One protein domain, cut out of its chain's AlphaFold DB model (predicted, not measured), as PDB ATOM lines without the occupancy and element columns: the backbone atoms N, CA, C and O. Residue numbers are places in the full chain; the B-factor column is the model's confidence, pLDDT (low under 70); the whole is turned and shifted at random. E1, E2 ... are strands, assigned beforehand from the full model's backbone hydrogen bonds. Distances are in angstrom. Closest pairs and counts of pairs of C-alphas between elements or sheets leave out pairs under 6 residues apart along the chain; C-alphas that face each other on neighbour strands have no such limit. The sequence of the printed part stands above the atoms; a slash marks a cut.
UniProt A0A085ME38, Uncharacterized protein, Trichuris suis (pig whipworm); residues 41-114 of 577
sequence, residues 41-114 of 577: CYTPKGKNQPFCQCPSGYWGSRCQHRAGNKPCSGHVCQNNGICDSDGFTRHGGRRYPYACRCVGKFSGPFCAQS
ATOM      1  N   CYS A  41      -9.268  88.507 -18.131       88.81
ATOM      2  CA  CYS A  41      -8.800  88.132 -16.793       88.81
ATOM      3  C   CYS A  41      -9.937  88.152 -15.761       88.81
ATOM      4  O   CYS A  41     -10.711  89.107 -15.719       88.81
ATOM      5  N   TYR A  42     -10.005  87.143 -14.889       87.69
ATOM      6  CA  TYR A  42     -10.913  87.100 -13.738       87.69
ATOM      7  C   TYR A  42     -10.282  86.392 -12.526       87.69
ATOM      8  O   TYR A  42      -9.452  85.497 -12.668       87.69
ATOM      9  N   THR A  43     -10.692  86.760 -11.310       83.94
ATOM     10  CA  THR A  43     -10.272  86.121 -10.048       83.94
ATOM     11  C   THR A  43     -11.471  85.437  -9.370       83.94
ATOM     12  O   THR A  43     -12.365  86.115  -8.858       83.94
ATOM     13  N   PRO A  44     -11.552  84.092  -9.352       79.88
ATOM     14  CA  PRO A  44     -12.640  83.373  -8.690       79.88
ATOM     15  C   PRO A  44     -12.683  83.645  -7.181       79.88
ATOM     16  O   PRO A  44     -11.651  83.598  -6.507       79.88
ATOM     17  N   LYS A  45     -13.882  83.853  -6.619       69.69
ATOM     18  CA  LYS A  45     -14.068  84.021  -5.167       69.69
ATOM     19  C   LYS A  45     -13.492  82.809  -4.416       69.69
ATOM     20  O   LYS A  45     -13.890  81.677  -4.673       69.69
ATOM     21  N   GLY A  46     -12.551  83.056  -3.501       67.31
ATOM     22  CA  GLY A  46     -11.873  82.024  -2.704       67.31
ATOM     23  C   GLY A  46     -10.525  81.538  -3.255       67.31
ATOM     24  O   GLY A  46      -9.879  80.718  -2.606       67.31
ATOM     25  N   LYS A  47     -10.066  82.036  -4.413       61.31
ATOM     26  CA  LYS A  47      -8.712  81.782  -4.931       61.31
ATOM     27  C   LYS A  47      -7.926  83.094  -5.025       61.31
ATOM     28  O   LYS A  47      -8.346  84.011  -5.718       61.31
ATOM     29  N   ASN A  48      -6.754  83.160  -4.389       69.88
ATOM     30  CA  ASN A  48      -5.853  84.327  -4.436       69.88
ATOM     31  C   ASN A  48      -4.955  84.316  -5.690       69.88
ATOM     32  O   ASN A  48      -3.746  84.514  -5.588       69.88
ATOM     33  N   GLN A  49      -5.522  84.009  -6.862       77.25
ATOM     34  CA  GLN A  49      -4.772  83.971  -8.119       77.25
ATOM     35  C   GLN A  49      -5.659  84.339  -9.326       77.25
ATOM     36  O   GLN A  49      -6.784  83.835  -9.413       77.25
ATOM     37  N   PRO A  50      -5.173  85.183 -10.258       81.25
ATOM     38  CA  PRO A  50      -5.880  85.526 -11.493       81.25
ATOM     39  C   PRO A  50      -5.882  84.382 -12.521       81.25
ATOM     40  O   PRO A  50      -4.894  83.669 -12.686       81.25
ATOM     41  N   PHE A  51      -7.001  84.239 -13.234       82.94
ATOM     42  CA  PHE A  51      -7.231  83.276 -14.314       82.94
ATOM     43  C   PHE A  51      -7.594  84.005 -15.611       82.94
ATOM     44  O   PHE A  51      -8.194  85.076 -15.578       82.94
ATOM     45  N   CYS A  52      -7.271  83.404 -16.757       86.75
ATOM     46  CA  CYS A  52      -7.598  83.946 -18.073       86.75
ATOM     47  C   CYS A  52      -8.649  83.092 -18.791       86.75
ATOM     48  O   CYS A  52      -8.505  81.876 -18.900       86.75
ATOM     49  N   GLN A  53      -9.687  83.736 -19.321       84.88
ATOM     50  CA  GLN A  53     -10.618  83.159 -20.283       84.88
ATOM     51  C   GLN A  53     -10.145  83.509 -21.695       84.88
ATOM     52  O   GLN A  53     -10.124  84.678 -22.078       84.88
ATOM     53  N   CYS A  54      -9.728  82.502 -22.461       84.00
ATOM     54  CA  CYS A  54      -9.118  82.722 -23.769       84.00
ATOM     55  C   CYS A  54     -10.152  82.790 -24.900       84.00
ATOM     56  O   CYS A  54     -11.069  81.963 -24.925       84.00
ATOM     57  N   PRO A  55     -10.001  83.723 -25.858       77.25
ATOM     58  CA  PRO A  55     -10.820  83.762 -27.063       77.25
ATOM     59  C   PRO A  55     -10.529  82.570 -27.986       77.25
ATOM     60  O   PRO A  55      -9.468  81.939 -27.932       77.25
ATOM     61  N   SER A  56     -11.489  82.275 -28.865       72.75
ATOM     62  CA  SER A  56     -11.406  81.186 -29.841       72.75
ATOM     63  C   SER A  56     -10.113  81.267 -30.652       72.75
ATOM     64  O   SER A  56      -9.821  82.283 -31.277       72.75
ATOM     65  N   GLY A  57      -9.335  80.184 -30.654       65.56
ATOM     66  CA  GLY A  57      -8.038  80.152 -31.329       65.56
ATOM     67  C   GLY A  57      -6.829  80.327 -30.408       65.56
ATOM     68  O   GLY A  57      -5.709  80.220 -30.908       65.56
ATOM     69  N   TYR A  58      -7.017  80.517 -29.095       75.56
ATOM     70  CA  TYR A  58      -5.932  80.654 -28.116       75.56
ATOM     71  C   TYR A  58      -6.164  79.818 -26.845       75.56
ATOM     72  O   TYR A  58      -7.299  79.531 -26.479       75.56
ATOM     73  N   TRP A  59      -5.087  79.386 -26.185       67.81
ATOM     74  CA  TRP A  59      -5.116  78.564 -24.970       67.81
ATOM     75  C   TRP A  59      -3.857  78.769 -24.105       67.81
ATOM     76  O   TRP A  59      -2.923  79.475 -24.494       67.81
ATOM     77  N   GLY A  60      -3.834  78.159 -22.918       66.19
ATOM     78  CA  GLY A  60      -2.794  78.337 -21.897       66.19
ATOM     79  C   GLY A  60      -3.269  79.213 -20.736       66.19
ATOM     80  O   GLY A  60      -4.239  79.954 -20.868       66.19
ATOM     81  N   SER A  61      -2.572  79.148 -19.597       74.56
ATOM     82  CA  SER A  61      -2.948  79.857 -18.359       74.56
ATOM     83  C   SER A  61      -3.051  81.379 -18.505       74.56
ATOM     84  O   SER A  61      -3.767  82.017 -17.738       74.56
ATOM     85  N   ARG A  62      -2.363  81.953 -19.499       82.94
ATOM     86  CA  ARG A  62      -2.391  83.371 -19.865       82.94
ATOM     87  C   ARG A  62      -2.768  83.581 -21.336       82.94
ATOM     88  O   ARG A  62      -2.450  84.621 -21.894       82.94
ATOM     89  N   CYS A  63      -3.401  82.609 -21.996       81.81
ATOM     90  CA  CYS A  63      -3.767  82.672 -23.423       81.81
ATOM     91  C   CYS A  63      -2.584  82.909 -24.381       81.81
ATOM     92  O   CYS A  63      -2.732  83.462 -25.472       81.81
ATOM     93  N   GLN A  64      -1.388  82.481 -23.979       74.25
ATOM     94  CA  GLN A  64      -0.143  82.703 -24.710       74.25
ATOM     95  C   GLN A  64       0.056  81.762 -25.916       74.25
ATOM     96  O   GLN A  64       0.987  81.957 -26.696       74.25
ATOM     97  N   HIS A  65      -0.782  80.733 -26.088       68.69
ATOM     98  CA  HIS A  65      -0.623  79.707 -27.127       68.69
ATOM     99  C   HIS A  65      -1.768  79.735 -28.148       68.69
ATOM    100  O   HIS A  65      -2.905  79.993 -27.785       68.69
ATOM    101  N   ARG A  66      -1.495  79.429 -29.427       67.94
ATOM    102  CA  ARG A  66      -2.501  79.365 -30.510       67.94
ATOM    103  C   ARG A  66      -3.091  77.941 -30.626       67.94
ATOM    104  O   ARG A  66      -2.362  76.955 -30.525       67.94
ATOM    105  N   ALA A  67      -4.400  77.809 -30.848       57.16
ATOM    106  CA  ALA A  67      -5.197  76.573 -30.743       57.16
ATOM    107  C   ALA A  67      -5.084  75.595 -31.937       57.16
ATOM    108  O   ALA A  67      -6.020  74.854 -32.227       57.16
ATOM    109  N   GLY A  68      -3.936  75.568 -32.622       58.56
ATOM    110  CA  GLY A  68      -3.630  74.575 -33.664       58.56
ATOM    111  C   GLY A  68      -3.033  73.262 -33.137       58.56
ATOM    112  O   GLY A  68      -3.000  72.277 -33.861       58.56
ATOM    113  N   ASN A  69      -2.591  73.219 -31.875       59.44
ATOM    114  CA  ASN A  69      -2.032  72.030 -31.224       59.44
ATOM    115  C   ASN A  69      -2.943  71.611 -30.063       59.44
ATOM    116  O   ASN A  69      -2.829  72.175 -28.979       59.44
ATOM    117  N   LYS A  70      -3.840  70.636 -30.272       61.00
ATOM    118  CA  LYS A  70      -4.603  69.994 -29.185       61.00
ATOM    119  C   LYS A  70      -3.736  68.902 -28.546       61.00
ATOM    120  O   LYS A  70      -3.575  67.851 -29.165       61.00
ATOM    121  N   PRO A  71      -3.192  69.087 -27.331       65.38
ATOM    122  CA  PRO A  71      -2.162  68.185 -26.817       65.38
ATOM    123  C   PRO A  71      -2.661  66.769 -26.503       65.38
ATOM    124  O   PRO A  71      -1.896  65.817 -26.607       65.38
ATOM    125  N   CYS A  72      -3.944  66.620 -26.162       72.94
ATOM    126  CA  CYS A  72      -4.555  65.327 -25.838       72.94
ATOM    127  C   CYS A  72      -5.183  64.594 -27.039       72.94
ATOM    128  O   CYS A  72      -5.653  63.469 -26.883       72.94
ATOM    129  N   SER A  73      -5.192  65.175 -28.244       73.00
ATOM    130  CA  SER A  73      -5.646  64.454 -29.440       73.00
ATOM    131  C   SER A  73      -4.564  63.460 -29.879       73.00
ATOM    132  O   SER A  73      -3.509  63.866 -30.352       73.00
ATOM    133  N   GLY A  74      -4.815  62.157 -29.697       65.69
ATOM    134  CA  GLY A  74      -3.840  61.094 -29.985       65.69
ATOM    135  C   GLY A  74      -2.828  60.837 -28.858       65.69
ATOM    136  O   GLY A  74      -1.704  60.412 -29.121       65.69
ATOM    137  N   HIS A  75      -3.196  61.116 -27.602       78.31
ATOM    138  CA  HIS A  75      -2.319  60.888 -26.452       78.31
ATOM    139  C   HIS A  75      -1.916  59.412 -26.292       78.31
ATOM    140  O   HIS A  75      -2.700  58.498 -26.540       78.31
ATOM    141  N   VAL A  76      -0.716  59.165 -25.763       82.00
ATOM    142  CA  VAL A  76      -0.185  57.802 -25.553       82.00
ATOM    143  C   VAL A  76      -0.412  57.307 -24.111       82.00
ATOM    144  O   VAL A  76       0.224  56.357 -23.668       82.00
ATOM    145  N   CYS A  77      -1.312  57.933 -23.340       86.06
ATOM    146  CA  CYS A  77      -1.674  57.440 -22.007       86.06
ATOM    147  C   CYS A  77      -2.295  56.033 -22.103       86.06
ATOM    148  O   CYS A  77      -3.371  55.862 -22.670       86.06
ATOM    149  N   GLN A  78      -1.608  55.025 -21.563       86.00
ATOM    150  CA  GLN A  78      -2.040  53.624 -21.566       86.00
ATOM    151  C   GLN A  78      -2.911  53.302 -20.340       86.00
ATOM    152  O   GLN A  78      -2.987  54.089 -19.396       86.00
ATOM    153  N   ASN A  79      -3.554  52.127 -20.337       83.38
ATOM    154  CA  ASN A  79      -4.314  51.582 -19.201       83.38
ATOM    155  C   ASN A  79      -5.366  52.551 -18.620       83.38
ATOM    156  O   ASN A  79      -5.436  52.751 -17.407       83.38
ATOM    157  N   ASN A  80      -6.164  53.169 -19.497       84.50
ATOM    158  CA  ASN A  80      -7.192  54.160 -19.152       84.50
ATOM    159  C   ASN A  80      -6.667  55.387 -18.376       84.50
ATOM    160  O   ASN A  80      -7.413  56.019 -17.630       84.50
ATOM    161  N   GLY A  81      -5.386  55.738 -18.541       86.88
ATOM    162  CA  GLY A  81      -4.833  56.977 -18.000       86.88
ATOM    163  C   GLY A  81      -5.551  58.211 -18.556       86.88
ATOM    164  O   GLY A  81      -5.801  58.306 -19.756       86.88
ATOM    165  N   ILE A  82      -5.860  59.168 -17.681       87.56
ATOM    166  CA  ILE A  82      -6.564  60.404 -18.035       87.56
ATOM    167  C   ILE A  82      -5.539  61.420 -18.550       87.56
ATOM    168  O   ILE A  82      -4.592  61.745 -17.831       87.56
ATOM    169  N   CYS A  83      -5.717  61.925 -19.773       83.75
ATOM    170  CA  CYS A  83      -4.857  62.973 -20.326       83.75
ATOM    171  C   CYS A  83      -5.182  64.341 -19.718       83.75
ATOM    172  O   CYS A  83      -6.347  64.710 -19.583       83.75
ATOM    173  N   ASP A  84      -4.137  65.077 -19.362       85.50
ATOM    174  CA  ASP A  84      -4.184  66.422 -18.803       85.50
ATOM    175  C   ASP A  84      -3.453  67.381 -19.753       85.50
ATOM    176  O   ASP A  84      -2.246  67.246 -19.987       85.50
ATOM    177  N   SER A  85      -4.208  68.315 -20.336       75.44
ATOM    178  CA  SER A  85      -3.726  69.285 -21.325       75.44
ATOM    179  C   SER A  85      -2.858  70.390 -20.730       75.44
ATOM    180  O   SER A  85      -2.152  71.057 -21.482       75.44
ATOM    181  N   ASP A  86      -2.895  70.570 -19.409       73.25
ATOM    182  CA  ASP A  86      -2.180  71.648 -18.723       73.25
ATOM    183  C   ASP A  86      -0.812  71.182 -18.189       73.25
ATOM    184  O   ASP A  86       0.014  71.985 -17.749       73.25
ATOM    185  N   GLY A  87      -0.547  69.873 -18.247       74.62
ATOM    186  CA  GLY A  87       0.691  69.256 -17.782       74.62
ATOM    187  C   GLY A  87       1.742  69.012 -18.872       74.62
ATOM    188  O   GLY A  87       1.523  69.203 -20.065       74.62
ATOM    189  N   PHE A  88       2.917  68.524 -18.460       76.38
ATOM    190  CA  PHE A  88       3.993  68.114 -19.367       76.38
ATOM    191  C   PHE A  88       4.627  66.794 -18.926       76.38
ATOM    192  O   PHE A  88       4.889  66.570 -17.745       76.38
ATOM    193  N   THR A  89       4.969  65.944 -19.895       79.19
ATOM    194  CA  THR A  89       5.665  64.673 -19.644       79.19
ATOM    195  C   THR A  89       7.055  64.706 -20.266       79.19
ATOM    196  O   THR A  89       7.211  65.064 -21.433       79.19
ATOM    197  N   ARG A  90       8.094  64.312 -19.520       76.75
ATOM    198  CA  ARG A  90       9.440  64.088 -20.077       76.75
ATOM    199  C   ARG A  90       9.756  62.605 -20.094       76.75
ATOM    200  O   ARG A  90       9.695  61.951 -19.059       76.75
ATOM    201  N   HIS A  91      10.137  62.086 -21.256       82.06
ATOM    202  CA  HIS A  91      10.558  60.696 -21.396       82.06
ATOM    203  C   HIS A  91      11.529  60.543 -22.572       82.06
ATOM    204  O   HIS A  91      11.270  61.052 -23.662       82.06
ATOM    205  N   GLY A  92      12.653  59.851 -22.353       76.88
ATOM    206  CA  GLY A  92      13.656  59.591 -23.396       76.88
ATOM    207  C   GLY A  92      14.263  60.857 -24.018       76.88
ATOM    208  O   GLY A  92      14.493  60.894 -25.221       76.88
ATOM    209  N   GLY A  93      14.445  61.924 -23.231       72.81
ATOM    210  CA  GLY A  93      14.993  63.204 -23.705       72.81
ATOM    211  C   GLY A  93      14.012  64.091 -24.485       72.81
ATOM    212  O   GLY A  93      14.350  65.228 -24.802       72.81
ATOM    213  N   ARG A  94      12.784  63.625 -24.752       64.06
ATOM    214  CA  ARG A  94      11.725  64.401 -25.418       64.06
ATOM    215  C   ARG A  94      10.712  64.934 -24.400       64.06
ATOM    216  O   ARG A  94      10.426  64.274 -23.395       64.06
ATOM    217  N   ARG A  95      10.181  66.136 -24.651       75.38
ATOM    218  CA  ARG A  95       9.133  66.789 -23.846       75.38
ATOM    219  C   ARG A  95       7.809  66.733 -24.610       75.38
ATOM    220  O   ARG A  95       7.744  67.212 -25.735       75.38
ATOM    221  N   TYR A  96       6.785  66.165 -23.987       77.00
ATOM    222  CA  TYR A  96       5.436  66.050 -24.535       77.00
ATOM    223  C   TYR A  96       4.534  67.130 -23.919       77.00
ATOM    224  O   TYR A  96       4.634  67.361 -22.709       77.00
ATOM    225  N   PRO A  97       3.670  67.781 -24.718       73.62
ATOM    226  CA  PRO A  97       2.858  68.923 -24.290       73.62
ATOM    227  C   PRO A  97       1.588  68.528 -23.510       73.62
ATOM    228  O   PRO A  97       0.614  69.264 -23.532       73.62
ATOM    229  N   TYR A  98       1.575  67.356 -22.875       79.69
ATOM    230  CA  TYR A  98       0.482  66.864 -22.033       79.69
ATOM    231  C   TYR A  98       1.034  65.964 -20.919       79.69
ATOM    232  O   TYR A  98       2.144  65.420 -21.028       79.69
ATOM    233  N   ALA A  99       0.254  65.772 -19.855       84.44
ATOM    234  CA  ALA A  99       0.537  64.815 -18.787       84.44
ATOM    235  C   ALA A  99      -0.476  63.663 -18.768       84.44
ATOM    236  O   ALA A  99      -1.641  63.838 -19.108       84.44
ATOM    237  N   CYS A 100      -0.032  62.473 -18.361       87.56
ATOM    238  CA  CYS A 100      -0.923  61.340 -18.122       87.56
ATOM    239  C   CYS A 100      -1.134  61.150 -16.621       87.56
ATOM    240  O   CYS A 100      -0.191  60.875 -15.877       87.56
ATOM    241  N   ARG A 101      -2.385  61.240 -16.175       88.31
ATOM    242  CA  ARG A 101      -2.792  60.918 -14.809       88.31
ATOM    243  C   ARG A 101      -3.244  59.465 -14.743       88.31
ATOM    244  O   ARG A 101      -4.277  59.089 -15.292       88.31
ATOM    245  N   CYS A 102      -2.448  58.641 -14.073       87.06
ATOM    246  CA  CYS A 102      -2.697  57.207 -13.995       87.06
ATOM    247  C   CYS A 102      -3.796  56.880 -12.985       87.06
ATOM    248  O   CYS A 102      -3.798  57.400 -11.870       87.06
ATOM    249  N   VAL A 103      -4.705  55.987 -13.372       83.69
ATOM    250  CA  VAL A 103      -5.798  55.495 -12.528       83.69
ATOM    251  C   VAL A 103      -5.481  54.095 -11.990       83.69
ATOM    252  O   VAL A 103      -4.839  53.280 -12.656       83.69
ATOM    253  N   GLY A 104      -5.921  53.804 -10.764       82.50
ATOM    254  CA  GLY A 104      -5.807  52.475 -10.156       82.50
ATOM    255  C   GLY A 104      -4.364  51.996  -9.930       82.50
ATOM    256  O   GLY A 104      -3.576  52.634  -9.232       82.50
ATOM    257  N   LYS A 105      -4.034  50.818 -10.480       75.69
ATOM    258  CA  LYS A 105      -2.779  50.082 -10.233       75.69
ATOM    259  C   LYS A 105      -1.682  50.354 -11.269       75.69
ATOM    260  O   LYS A 105      -0.798  49.515 -11.429       75.69
ATOM    261  N   PHE A 106      -1.702  51.488 -11.967       83.69
ATOM    262  CA  PHE A 106      -0.721  51.820 -13.008       83.69
ATOM    263  C   PHE A 106       0.112  53.059 -12.656       83.69
ATOM    264  O   PHE A 106      -0.305  53.904 -11.868       83.69
ATOM    265  N   SER A 107       1.320  53.147 -13.207       81.50
ATOM    266  CA  SER A 107       2.314  54.182 -12.914       81.50
ATOM    267  C   SER A 107       3.242  54.447 -14.106       81.50
ATOM    268  O   SER A 107       3.291  53.681 -15.072       81.50
ATOM    269  N   GLY A 108       4.020  55.525 -14.014       80.44
ATOM    270  CA  GLY A 108       4.967  55.960 -15.043       80.44
ATOM    271  C   GLY A 108       4.415  57.078 -15.939       80.44
ATOM    272  O   GLY A 108       3.231  57.394 -15.864       80.44
ATOM    273  N   PRO A 109       5.260  57.668 -16.806       83.62
ATOM    274  CA  PRO A 109       4.939  58.882 -17.568       83.62
ATOM    275  C   PRO A 109       3.758  58.732 -18.534       83.62
ATOM    276  O   PRO A 109       3.083  59.707 -18.833       83.62
ATOM    277  N   PHE A 110       3.490  57.507 -18.992       88.56
ATOM    278  CA  PHE A 110       2.368  57.178 -19.878       88.56
ATOM    279  C   PHE A 110       1.460  56.089 -19.295       88.56
ATOM    280  O   PHE A 110       0.755  55.416 -20.038       88.56
ATOM    281  N   CYS A 111       1.512  55.854 -17.978       87.31
ATOM    282  CA  CYS A 111       0.692  54.847 -17.287       87.31
ATOM    283  C   CYS A 111       0.829  53.408 -17.818       87.31
ATOM    284  O   CYS A 111      -0.050  52.576 -17.618       87.31
ATOM    285  N   ALA A 112       1.951  53.096 -18.468       84.38
ATOM    286  CA  ALA A 112       2.218  51.791 -19.072       84.38
ATOM    287  C   ALA A 112       2.616  50.708 -18.052       84.38
ATOM    288  O   ALA A 112       2.489  49.516 -18.323       84.38
ATOM    289  N   GLN A 113       3.140  51.094 -16.885       80.50
ATOM    290  CA  GLN A 113       3.710  50.152 -15.919       80.50
ATOM    291  C   GLN A 113       2.703  49.844 -14.815       80.50
ATOM    292  O   GLN A 113       2.024  50.749 -14.344       80.50
ATOM    293  N   SER A 114       2.624  48.596 -14.346       76.94
ATOM    294  CA  SER A 114       1.838  48.298 -13.147       76.94
ATOM    295  C   SER A 114       2.589  48.745 -11.887       76.94
ATOM    296  O   SER A 114       3.772  48.457 -11.702       76.94
TER     297      SER A 114
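This is residues 41 to 114 of the 577 residues of an uncharacterized protein of Trichuris suis (pig whipworm) (UniProt A0A085ME38). Little regular structure: two small lobes, mostly loop, residues 41 to 66 with E1 and residues 72 to 114 with E2 to E5, are joined by residues 67 to 71; residues 44 to 49 stick out. The second lobe holds two small antiparallel sheets, E2 - E5 and the hairpin E3 - E4. The 74 printed residues have no named helix; strands E1 to E5 hold 15: all strand, loose, radius of gyration of the C-alphas 14.9 A, spans 41 by 31 by 21 A.

E1, residues 51 to 53, pairs with no named strand. E2, residues 82 to 84, and E5, residues 99 to 101, are antiparallel at 145 degrees; N 84 and O 99 are 2.8 A apart. In the hairpin of E3, residues 89 to 91, and E4, residues 94 to 96, N 96 and O 89 are 2.8 A apart. E4 runs on into E5 at 65 degrees.

E1, 6.9 A long, begins at C-alpha 51 (-7.231, 83.276, -14.314); E5, 6.5 A, ends at C-alpha 101 (-2.792, 60.918, -14.809).

The printed part has no cut. The link E1 to E2 is long, 28 residues. Sixteen residues have pLDDT under 70, among them 65 to 71.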